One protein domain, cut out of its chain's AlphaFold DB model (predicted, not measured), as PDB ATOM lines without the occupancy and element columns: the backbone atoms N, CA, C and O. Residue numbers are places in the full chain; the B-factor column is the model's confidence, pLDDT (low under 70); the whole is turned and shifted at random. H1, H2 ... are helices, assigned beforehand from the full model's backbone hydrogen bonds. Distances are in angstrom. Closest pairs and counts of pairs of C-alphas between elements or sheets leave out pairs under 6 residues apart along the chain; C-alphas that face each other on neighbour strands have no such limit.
ATOM      1  N   GLU A 656     145.093  91.441 140.078       87.62
ATOM      2  CA  GLU A 656     145.977  92.522 139.613       87.62
ATOM      3  C   GLU A 656     145.482  93.149 138.301       87.62
ATOM      4  O   GLU A 656     145.622  94.355 138.080       87.62
ATOM      5  N   VAL A 657     144.886  92.334 137.424       84.62
ATOM      6  CA  VAL A 657     144.301  92.794 136.160       84.62
ATOM      7  C   VAL A 657     143.035  93.596 136.439       84.62
ATOM      8  O   VAL A 657     142.905  94.705 135.926       84.62
ATOM      9  N   GLN A 658     142.150  93.092 137.302       86.88
ATOM     10  CA  GLN A 658     140.934  93.792 137.721       86.88
ATOM     11  C   GLN A 658     141.256  95.175 138.310       86.88
ATOM     12  O   GLN A 658     140.692  96.181 137.883       86.88
ATOM     13  N   GLU A 659     142.231  95.254 139.221       88.69
ATOM     14  CA  GLU A 659     142.666  96.512 139.838       88.69
ATOM     15  C   GLU A 659     143.251  97.505 138.823       88.69
ATOM     16  O   GLU A 659     143.025  98.716 138.936       88.69
ATOM     17  N   LYS A 660     143.994  97.013 137.824       88.75
ATOM     18  CA  LYS A 660     144.533  97.848 136.746       88.75
ATOM     19  C   LYS A 660     143.410  98.413 135.876       88.75
ATOM     20  O   LYS A 660     143.351  99.627 135.697       88.75
ATOM     21  N   VAL A 661     142.509  97.567 135.377       86.19
ATOM     22  CA  VAL A 661     141.437  98.025 134.480       86.19
ATOM     23  C   VAL A 661     140.460  98.944 135.219       86.19
ATOM     24  O   VAL A 661     140.040  99.962 134.673       86.19
ATOM     25  N   LEU A 662     140.173  98.678 136.499       88.50
ATOM     26  CA  LEU A 662     139.377  99.578 137.332       88.50
ATOM     27  C   LEU A 662     140.051 100.948 137.509       88.50
ATOM     28  O   LEU A 662     139.375 101.979 137.512       88.50
ATOM     29  N   ARG A 663     141.382 100.999 137.639       92.31
ATOM     30  CA  ARG A 663     142.132 102.265 137.691       92.31
ATOM     31  C   ARG A 663     141.998 103.049 136.387       92.31
ATOM     32  O   ARG A 663     141.765 104.257 136.434       92.31
ATOM     33  N   ASP A 664     142.092 102.366 135.253       90.19
ATOM     34  CA  ASP A 664     141.926 102.978 133.933       90.19
ATOM     35  C   ASP A 664     140.487 103.490 133.742       90.19
ATOM     36  O   ASP A 664     140.291 104.636 133.337       90.19
ATOM     37  N   ALA A 665     139.479 102.719 134.167       89.75
ATOM     38  CA  ALA A 665     138.077 103.140 134.170       89.75
ATOM     39  C   ALA A 665     137.853 104.413 135.009       89.75
ATOM     40  O   ALA A 665     137.183 105.345 134.560       89.75
ATOM     41  N   LYS A 666     138.469 104.504 136.199       93.81
ATOM     42  CA  LYS A 666     138.421 105.709 137.048       93.81
ATOM     43  C   LYS A 666     139.057 106.923 136.368       93.81
ATOM     44  O   LYS A 666     138.537 108.032 136.489       93.81
ATOM     45  N   ASN A 667     140.165 106.735 135.651       94.12
ATOM     46  CA  ASN A 667     140.819 107.816 134.909       94.12
ATOM     47  C   ASN A 667     139.953 108.292 133.737       94.12
ATOM     48  O   ASN A 667     139.726 109.493 133.594       94.12
ATOM     49  N   HIS A 668     139.400 107.366 132.950       94.06
ATOM     50  CA  HIS A 668     138.490 107.702 131.854       94.06
ATOM     51  C   HIS A 668     137.211 108.385 132.351       94.06
ATOM     52  O   HIS A 668     136.754 109.336 131.724       94.06
ATOM     53  N   TYR A 669     136.667 107.978 133.504       95.50
ATOM     54  CA  TYR A 669     135.529 108.659 134.128       95.50
ATOM     55  C   TYR A 669     135.843 110.122 134.472       95.50
ATOM     56  O   TYR A 669     135.053 111.011 134.158       95.50
ATOM     57  N   LYS A 670     137.018 110.403 135.054       94.38
ATOM     58  CA  LYS A 670     137.444 111.785 135.338       94.38
ATOM     59  C   LYS A 670     137.524 112.624 134.060       94.38
ATOM     60  O   LYS A 670     136.959 113.712 134.014       94.38
ATOM     61  N   MET A 671     138.142 112.083 133.009       93.44
ATOM     62  CA  MET A 671     138.216 112.744 131.699       93.44
ATOM     63  C   MET A 671     136.831 112.963 131.074       93.44
ATOM     64  O   MET A 671     136.591 113.988 130.432       93.44
ATOM     65  N   TYR A 672     135.904 112.021 131.262       95.56
ATOM     66  CA  TYR A 672     134.523 112.144 130.802       95.56
ATOM     67  C   TYR A 672     133.790 113.296 131.500       95.56
ATOM     68  O   TYR A 672     133.116 114.077 130.829       95.56
ATOM     69  N   LEU A 673     133.949 113.458 132.818       93.75
ATOM     70  CA  LEU A 673     133.311 114.566 133.540       93.75
ATOM     71  C   LEU A 673     133.751 115.942 133.012       93.75
ATOM     72  O   LEU A 673     132.929 116.860 132.971       93.75
ATOM     73  N   GLU A 674     135.009 116.066 132.581       90.69
ATOM     74  CA  GLU A 674     135.591 117.302 132.037       90.69
ATOM     75  C   GLU A 674     135.213 117.545 130.569       90.69
ATOM     76  O   GLU A 674     134.791 118.639 130.205       90.69
ATOM     77  N   SER A 675     135.347 116.527 129.717       89.50
ATOM     78  CA  SER A 675     135.199 116.666 128.259       89.50
ATOM     79  C   SER A 675     133.794 116.368 127.730       89.50
ATOM     80  O   SER A 675     133.506 116.674 126.575       89.50
ATOM     81  N   ALA A 676     132.949 115.726 128.543       86.62
ATOM     82  CA  ALA A 676     131.665 115.137 128.157       86.62
ATOM     83  C   ALA A 676     131.747 114.098 127.014       86.62
ATOM     84  O   ALA A 676     130.724 113.765 126.416       86.62
ATOM     85  N   LYS A 677     132.939 113.555 126.720       90.44
ATOM     86  CA  LYS A 677     133.154 112.521 125.695       90.44
ATOM     87  C   LYS A 677     133.262 111.132 126.334       90.44
ATOM     88  O   LYS A 677     134.212 110.895 127.083       90.44
ATOM     89  N   PRO A 678     132.304 110.219 126.102       91.06
ATOM     90  CA  PRO A 678     132.263 108.923 126.779       91.06
ATOM     91  C   PRO A 678     133.099 107.836 126.086       91.06
ATOM     92  O   PRO A 678     133.219 106.740 126.630       91.06
ATOM     93  N   ASP A 679     133.687 108.116 124.917       93.19
ATOM     94  CA  ASP A 679     134.312 107.125 124.030       93.19
ATOM     95  C   ASP A 679     135.348 106.248 124.743       93.19
ATOM     96  O   ASP A 679     135.344 105.031 124.592       93.19
ATOM     97  N   ALA A 680     136.205 106.837 125.582       91.56
ATOM     98  CA  ALA A 680     137.227 106.089 126.316       91.56
ATOM     99  C   ALA A 680     136.627 105.123 127.356       91.56
ATOM    100  O   ALA A 680     137.154 104.030 127.570       91.56
ATOM    101  N   VAL A 681     135.512 105.505 127.991       91.94
ATOM    102  CA  VAL A 681     134.783 104.631 128.922       91.94
ATOM    103  C   VAL A 681     134.070 103.526 128.146       91.94
ATOM    104  O   VAL A 681     134.151 102.364 128.529       91.94
ATOM    105  N   PHE A 682     133.419 103.866 127.031       92.69
ATOM    106  CA  PHE A 682     132.718 102.896 126.191       92.69
ATOM    107  C   PHE A 682     133.664 101.870 125.584       92.69
ATOM    108  O   PHE A 682     133.399 100.684 125.723       92.69
ATOM    109  N   ASN A 683     134.792 102.299 125.019       90.75
ATOM    110  CA  ASN A 683     135.802 101.396 124.470       90.75
ATOM    111  C   ASN A 683     136.345 100.441 125.542       90.75
ATOM    112  O   ASN A 683     136.548  99.260 125.269       90.75
ATOM    113  N   LEU A 684     136.549 100.921 126.777       90.44
ATOM    114  CA  LEU A 684     136.987 100.078 127.893       90.44
ATOM    115  C   LEU A 684     135.913  99.054 128.291       90.44
ATOM    116  O   LEU A 684     136.227  97.882 128.477       90.44
ATOM    117  N   VAL A 685     134.648  99.466 128.387       91.44
ATOM    118  CA  VAL A 685     133.535  98.559 128.717       91.44
ATOM    119  C   VAL A 685     133.305  97.539 127.604       91.44
ATOM    120  O   VAL A 685     133.150  96.357 127.886       91.44
ATOM    121  N   GLU A 686     133.312  97.963 126.343       89.81
ATOM    122  CA  GLU A 686     133.116  97.077 125.195       89.81
ATOM    123  C   GLU A 686     134.251  96.070 125.061       89.81
ATOM    124  O   GLU A 686     133.975  94.878 124.975       89.81
ATOM    125  N   SER A 687     135.510  96.510 125.135       87.31
ATOM    126  CA  SER A 687     136.656  95.589 125.125       87.31
ATOM    127  C   SER A 687     136.625  94.609 126.300       87.31
ATOM    128  O   SER A 687     136.936  93.437 126.115       87.31
ATOM    129  N   SER A 688     136.159  95.042 127.478       88.06
ATOM    130  CA  SER A 688     135.968  94.150 128.631       88.06
ATOM    131  C   SER A 688     134.861  93.115 128.391       88.06
ATOM    132  O   SER A 688     134.951  91.998 128.886       88.06
ATOM    133  N   LEU A 689     133.806  93.451 127.644       86.94
ATOM    134  CA  LEU A 689     132.688  92.541 127.356       86.94
ATOM    135  C   LEU A 689     132.904  91.672 126.102       86.94
ATOM    136  O   LEU A 689     132.161  90.713 125.885       86.94
ATOM    137  N   MET A 690     133.912  91.965 125.277       79.00
ATOM    138  CA  MET A 690     134.294  91.126 124.138       79.00
ATOM    139  C   MET A 690     135.132  89.911 124.587       79.00
ATOM    140  O   MET A 690     135.896  89.965 125.548       79.00
ATOM    141  N   LYS A 691     134.963  88.770 123.900       67.69
ATOM    142  CA  LYS A 691     135.611  87.483 124.232       67.69
ATOM    143  C   LYS A 691     137.082  87.443 123.803       67.69
ATOM    144  O   LYS A 691     137.423  86.750 122.846       67.69
ATOM    145  N   GLU A 692     137.948  88.156 124.512       64.75
ATOM    146  CA  GLU A 692     139.360  88.292 124.124       64.75
ATOM    147  C   GLU A 692     140.368  87.868 125.205       64.75
ATOM    148  O   GLU A 692     141.556  87.742 124.902       64.75
ATOM    149  N   HIS A 693     139.937  87.574 126.443       74.69
ATOM    150  CA  HIS A 693     140.862  87.243 127.544       74.69
ATOM    151  C   HIS A 693     140.804  85.774 127.968       74.69
ATOM    152  O   HIS A 693     139.738  85.164 127.992       74.69
ATOM    153  N   LYS A 694     141.962  85.203 128.319       81.44
ATOM    154  CA  LYS A 694     142.053  83.853 128.884       81.44
ATOM    155  C   LYS A 694     141.789  83.938 130.397       81.44
ATOM    156  O   LYS A 694     142.636  84.498 131.096       81.44
ATOM    157  N   PRO A 695     140.674  83.382 130.903       83.94
ATOM    158  CA  PRO A 695     140.323  83.484 132.313       83.94
ATOM    159  C   PRO A 695     141.288  82.678 133.189       83.94
ATOM    160  O   PRO A 695     141.889  81.697 132.735       83.94
ATOM    161  N   ASP A 696     141.416  83.076 134.456       86.75
ATOM    162  CA  ASP A 696     142.223  82.340 135.426       86.75
ATOM    163  C   ASP A 696     141.624  80.947 135.668       86.75
ATOM    164  O   ASP A 696     140.446  80.804 136.007       86.75
ATOM    165  N   ALA A 697     142.430  79.899 135.484       87.81
ATOM    166  CA  ALA A 697     141.950  78.523 135.546       87.81
ATOM    167  C   ALA A 697     141.456  78.120 136.947       87.81
ATOM    168  O   ALA A 697     140.527  77.317 137.054       87.81
ATOM    169  N   GLU A 698     142.039  78.657 138.021       90.19
ATOM    170  CA  GLU A 698     141.585  78.382 139.385       90.19
ATOM    171  C   GLU A 698     140.283  79.123 139.691       90.19
ATOM    172  O   GLU A 698     139.363  78.538 140.274       90.19
ATOM    173  N   LEU A 699     140.156  80.375 139.241       90.38
ATOM    174  CA  LEU A 699     138.913  81.132 139.399       90.38
ATOM    175  C   LEU A 699     137.769  80.538 138.575       90.38
ATOM    176  O   LEU A 699     136.650  80.470 139.075       90.38
ATOM    177  N   VAL A 700     138.036  80.029 137.369       88.88
ATOM    178  CA  VAL A 700     137.045  79.288 136.568       88.88
ATOM    179  C   VAL A 700     136.581  78.038 137.307       88.88
ATOM    180  O   VAL A 700     135.378  77.807 137.413       88.88
ATOM    181  N   LYS A 701     137.504  77.255 137.883       90.06
ATOM    182  CA  LYS A 701     137.142  76.083 138.695       90.06
ATOM    183  C   LYS A 701     136.281  76.473 139.891       90.06
ATOM    184  O   LYS A 701     135.269  75.824 140.143       90.06
ATOM    185  N   LYS A 702     136.641  77.548 140.598       90.56
ATOM    186  CA  LYS A 702     135.867  78.070 141.732       90.56
ATOM    187  C   LYS A 702     134.482  78.561 141.302       90.56
ATOM    188  O   LYS A 702     133.501  78.234 141.962       90.56
ATOM    189  N   HIS A 703     134.394  79.298 140.196       88.56
ATOM    190  CA  HIS A 703     133.140  79.789 139.629       88.56
ATOM    191  C   HIS A 703     132.220  78.633 139.222       88.56
ATOM    192  O   HIS A 703     131.051  78.614 139.600       88.56
ATOM    193  N   ASN A 704     132.755  77.641 138.506       90.56
ATOM    194  CA  ASN A 704     132.011  76.469 138.041       90.56
ATOM    195  C   ASN A 704     131.605  75.519 139.179       90.56
ATOM    196  O   ASN A 704     130.677  74.728 139.003       90.56
ATOM    197  N   ALA A 705     132.295  75.574 140.324       90.88
ATOM    198  CA  ALA A 705     131.952  74.816 141.525       90.88
ATOM    199  C   ALA A 705     130.772  75.421 142.305       90.88
ATOM    200  O   ALA A 705     130.176  74.724 143.129       90.88
ATOM    201  N   ASP A 706     130.418  76.687 142.057       86.38
ATOM    202  CA  ASP A 706     129.257  77.322 142.677       86.38
ATOM    203  C   ASP A 706     127.954  76.674 142.160       86.38
ATOM    204  O   ASP A 706     127.691  76.681 140.950       86.38
ATOM    205  N   PRO A 707     127.093  76.139 143.048       83.69
ATOM    206  CA  PRO A 707     125.798  75.589 142.661       83.69
ATOM    207  C   PRO A 707     124.903  76.548 141.855       83.69
ATOM    208  O   PRO A 707     124.060  76.072 141.093       83.69
ATOM    209  N   LEU A 708     125.066  77.871 141.985       81.19
ATOM    210  CA  LEU A 708     124.307  78.883 141.234       81.19
ATOM    211  C   LEU A 708     124.714  78.983 139.750       81.19
ATOM    212  O   LEU A 708     123.936  79.481 138.925       81.19
ATOM    213  N   ASN A 709     125.897  78.474 139.395       83.12
ATOM    214  CA  ASN A 709     126.468  78.528 138.043       83.12
ATOM    215  C   ASN A 709     126.352  77.197 137.288       83.12
ATOM    216  O   ASN A 709     126.919  77.031 136.212       83.12
ATOM    217  N   LYS A 710     125.584  76.238 137.818       80.19
ATOM    218  CA  LYS A 710     125.472  74.878 137.266       80.19
ATOM    219  C   LYS A 710     125.026  74.831 135.798       80.19
ATOM    220  O   LYS A 710     125.531  74.014 135.037       80.19
ATOM    221  N   ASP A 711     124.118  75.726 135.411       74.75
ATOM    222  CA  ASP A 711     123.576  75.827 134.047       74.75
ATOM    223  C   ASP A 711     124.419  76.731 133.125       74.75
ATOM    224  O   ASP A 711     124.102  76.893 131.947       74.75
ATOM    225  N   TRP A 712     125.481  77.348 133.653       78.56
ATOM    226  CA  TRP A 712     126.354  78.264 132.923       78.56
ATOM    227  C   TRP A 712     127.799  78.115 133.386       78.56
ATOM    228  O   TRP A 712     128.346  78.949 134.104       78.56
ATOM    229  N   GLN A 713     128.410  77.011 132.967       84.88
ATOM    230  CA  GLN A 713     129.819  76.771 133.226       84.88
ATOM    231  C   GLN A 713     130.684  77.469 132.184       84.88
ATOM    232  O   GLN A 713     130.405  77.431 130.983       84.88
ATOM    233  N   ILE A 714     131.762  78.077 132.657       85.00
ATOM    234  CA  ILE A 714     132.783  78.683 131.814       85.00
ATOM    235  C   ILE A 714     133.713  77.552 131.353       85.00
ATOM    236  O   ILE A 714     134.314  76.891 132.205       85.00
ATOM    237  N   PRO A 715     133.836  77.278 130.041       82.81
ATOM    238  CA  PRO A 715     134.730  76.232 129.561       82.81
ATOM    239  C   PRO A 715     136.191  76.556 129.892       82.81
ATOM    240  O   PRO A 715     136.647  77.684 129.684       82.81
ATOM    241  N   GLU A 716     136.946  75.567 130.373       79.00
ATOM    242  CA  GLU A 716     138.363  75.766 130.683       79.00
ATOM    243  C   GLU A 716     139.158  76.141 129.422       79.00
ATOM    244  O   GLU A 716     139.043  75.507 128.372       79.00
ATOM    245  N   GLY A 717     139.985  77.185 129.524       74.12
ATOM    246  CA  GLY A 717     140.897  77.608 128.457       74.12
ATOM    247  C   GLY A 717     140.261  78.371 127.289       74.12
ATOM    248  O   GLY A 717     140.989  78.733 126.365       74.12
ATOM    249  N   ILE A 718     138.954  78.646 127.324       79.62
ATOM    250  CA  ILE A 718     138.257  79.451 126.310       79.62
ATOM    251  C   ILE A 718     138.297  80.934 126.682       79.62
ATOM    252  O   ILE A 718     138.201  81.285 127.856       79.62
ATOM    253  N   LEU A 719     138.427  81.801 125.671       82.00
ATOM    254  CA  LEU A 719     138.368  83.246 125.876       82.00
ATOM    255  C   LEU A 719     136.993  83.669 126.402       82.00
ATOM    256  O   LEU A 719     135.956  83.219 125.900       82.00
ATOM    257  N   TRP A 720     136.988  84.547 127.398       81.00
ATOM    258  CA  TRP A 720     135.780  84.985 128.088       81.00
ATOM    259  C   TRP A 720     135.676  86.510 128.160       81.00
ATOM    260  O   TRP A 720     136.561  87.212 127.684       81.00
ATOM    261  N   GLU A 721     134.567  87.015 128.703       86.25
ATOM    262  CA  GLU A 721     134.381  88.436 129.031       86.25
ATOM    263  C   GLU A 721     134.952  88.753 130.427       86.25
ATOM    264  O   GLU A 721     134.949  87.901 131.317       86.25
ATOM    265  N   GLN A 722     135.431  89.977 130.641       87.19
ATOM    266  CA  GLN A 722     135.812  90.558 131.939       87.19
ATOM    267  C   GLN A 722     134.603  91.269 132.576       87.19
ATOM    268  O   GLN A 722     134.631  92.471 132.854       87.19
ATOM    269  N   SER A 723     133.485  90.555 132.753       89.44
ATOM    270  CA  SER A 723     132.251  91.161 133.284       89.44
ATOM    271  C   SER A 723     132.360  91.598 134.751       89.44
ATOM    272  O   SER A 723     131.622  92.484 135.180       89.44
ATOM    273  N   ASP A 724     133.311  91.042 135.500       90.31
ATOM    274  CA  ASP A 724     133.680  91.446 136.862       90.31
ATOM    275  C   ASP A 724     134.315  92.845 136.937       90.31
ATOM    276  O   ASP A 724     134.085  93.589 137.890       90.31
ATOM    277  N   VAL A 725     135.035  93.270 135.900       88.81
ATOM    278  CA  VAL A 725     135.542  94.647 135.803       88.81
ATOM    279  C   VAL A 725     134.399  95.642 135.589       88.81
ATOM    280  O   VAL A 725     134.374  96.710 136.204       88.81
ATOM    281  N   VAL A 726     133.429  95.299 134.732       93.12
ATOM    282  CA  VAL A 726     132.246  96.144 134.486       93.12
ATOM    283  C   VAL A 726     131.386  96.247 135.746       93.12
ATOM    284  O   VAL A 726     130.876  97.325 136.054       93.12
ATOM    285  N   HIS A 727     131.274  95.151 136.501       95.25
ATOM    286  CA  HIS A 727     130.651  95.130 137.821       95.25
ATOM    287  C   HIS A 727     131.287  96.159 138.769       95.25
ATOM    288  O   HIS A 727     130.585  97.010 139.316       95.25
ATOM    289  N   ASP A 728     132.613  96.143 138.904       94.56
ATOM    290  CA  ASP A 728     133.322  97.059 139.803       94.56
ATOM    291  C   ASP A 728     133.287  98.513 139.326       94.56
ATOM    292  O   ASP A 728     133.205  99.437 140.139       94.56
ATOM    293  N   ALA A 729     133.315  98.738 138.010       94.81
ATOM    294  CA  ALA A 729     133.161 100.068 137.433       94.81
ATOM    295  C   ALA A 729     131.778 100.657 137.761       94.81
ATOM    296  O   ALA A 729     131.685 101.806 138.191       94.81
ATOM    297  N   LEU A 730     130.710  99.867 137.623       97.62
ATOM    298  CA  LEU A 730     129.353 100.268 138.003       97.62
ATOM    299  C   LEU A 730     129.222 100.514 139.513       97.62
ATOM    300  O   LEU A 730     128.618 101.511 139.915       97.62
ATOM    301  N   ALA A 731     129.828  99.661 140.344       97.50
ATOM    302  CA  ALA A 731     129.879  99.861 141.791       97.50
ATOM    303  C   ALA A 731     130.579 101.182 142.161       97.50
ATOM    304  O   ALA A 731     130.064 101.951 142.974       97.50
ATOM    305  N   PHE A 732     131.705 101.493 141.511       97.06
ATOM    306  CA  PHE A 732     132.403 102.769 141.677       97.06
ATOM    307  C   PHE A 732     131.529 103.965 141.270       97.06
ATOM    308  O   PHE A 732     131.452 104.947 142.004       97.06
ATOM    309  N   LEU A 733     130.832 103.902 140.132       97.94
ATOM    310  CA  LEU A 733     129.950 104.996 139.708       97.94
ATOM    311  C   LEU A 733     128.780 105.204 140.683       97.94
ATOM    312  O   LEU A 733     128.434 106.347 140.979       97.94
ATOM    313  N   ALA A 734     128.205 104.128 141.230       98.06
ATOM    314  CA  ALA A 734     127.181 104.221 142.271       98.06
ATOM    315  C   ALA A 734     127.717 104.877 143.555       98.06
ATOM    316  O   ALA A 734     127.025 105.696 144.160       98.06
ATOM    317  N   GLU A 735     128.952 104.566 143.953       97.81
ATOM    318  CA  GLU A 735     129.626 105.234 145.070       97.81
ATOM    319  C   GLU A 735     129.787 106.738 144.806       97.81
ATOM    320  O   GLU A 735     129.399 107.550 145.647       97.81
ATOM    321  N   GLN A 736     130.241 107.126 143.608       97.88
ATOM    322  CA  GLN A 736     130.352 108.538 143.221       97.88
ATOM    323  C   GLN A 736     128.992 109.253 143.229       97.88
ATOM    324  O   GLN A 736     128.901 110.396 143.679       97.88
TER     325      GLN A 736
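What this domain is: This is residues 656 to 736 of the 870 residues of the protein "Site-specific DNA-methyltransferase (adenine-specific)" of Deltaproteobacteria bacterium RBG_13_52_11 (UniProt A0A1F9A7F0). A helical hairpin, H1 and H2, has a third helix, H4, starting at its open end and splaying away from it, and together these three make one body whose helix centres form a triangle. A small separate head, H3 with the loops beside it, makes the other end of the longest axis; two unnamed stretches join it to the body, and residues 706 to 711 stick out. The printed part has 81 residues with four named helices, in the order H1, H2, H3, H4, and no named strand; the class is all helix. The whole is loose, with a radius of gyration of the C-alphas of 14.6 A, and elongated, spanning 43 by 25 by 22 A.

How they stand to each other: The printed part begins with H1, residues 656 to 675, the longest helix. H1 and H2, residues 679 to 689, form a helical hairpin. They touch at a shallow tilt of 27 degrees and run opposite ways. H1 touches H2 with residues 665 to 672 alone, and the closest C-alphas of the two helices, those of His 668 and Val 681, are 5.6 A apart. H3, residues 697 to 705, touches no helix and is apart from H1 and from H2. H4, residues 723 to 736, is also apart from H3. H4 touches H1 at a steep tilt of 46 degrees, the same way, between residues 724 to 729 of H4 and 658 to 666 of H1; the closest C-alphas, those of Gln 658 and Val 725, are 5.8 A apart. H4 touches H2 with residues 723 to 726 alone, at a steep tilt of 41 degrees, opposite ways; the closest C-alphas are those of Leu 689 and Ser 723, 6.1 A apart. The helix packing is mostly crossed, but only just: of three touching pairs, 1 is at a shallow tilt. In H1, H2, H3 and H4 every backbone O i to N i+4 pair is within hydrogen-bond range.

Where its parts are: H1, residues 656 to 675, begins with C-alpha 656 at (145.977, 92.522, 139.613) and measures 28.8 A from first to last C-alpha. H2, residues 679 to 689, measures 15.0 A. H3, residues 697 to 705, measures 12.2 A, with C-alpha 697 at (141.950, 78.523, 135.546). H4, residues 723 to 736, measures 20.1 A and ends with C-alpha 736 at (130.352, 108.538, 143.221).

The domain as a whole: The two C-alphas farthest apart, those of Ser 675 and Pro 707, are 44.5 A apart. The printed part has no cut. The link from H1 to H2 is tight, that from H2 to H3 is short, and that from H3 to H4, residues 706 to 722, is long. The mean pLDDT of the printed part is 88.2, and residues 691 to 692 are under 70.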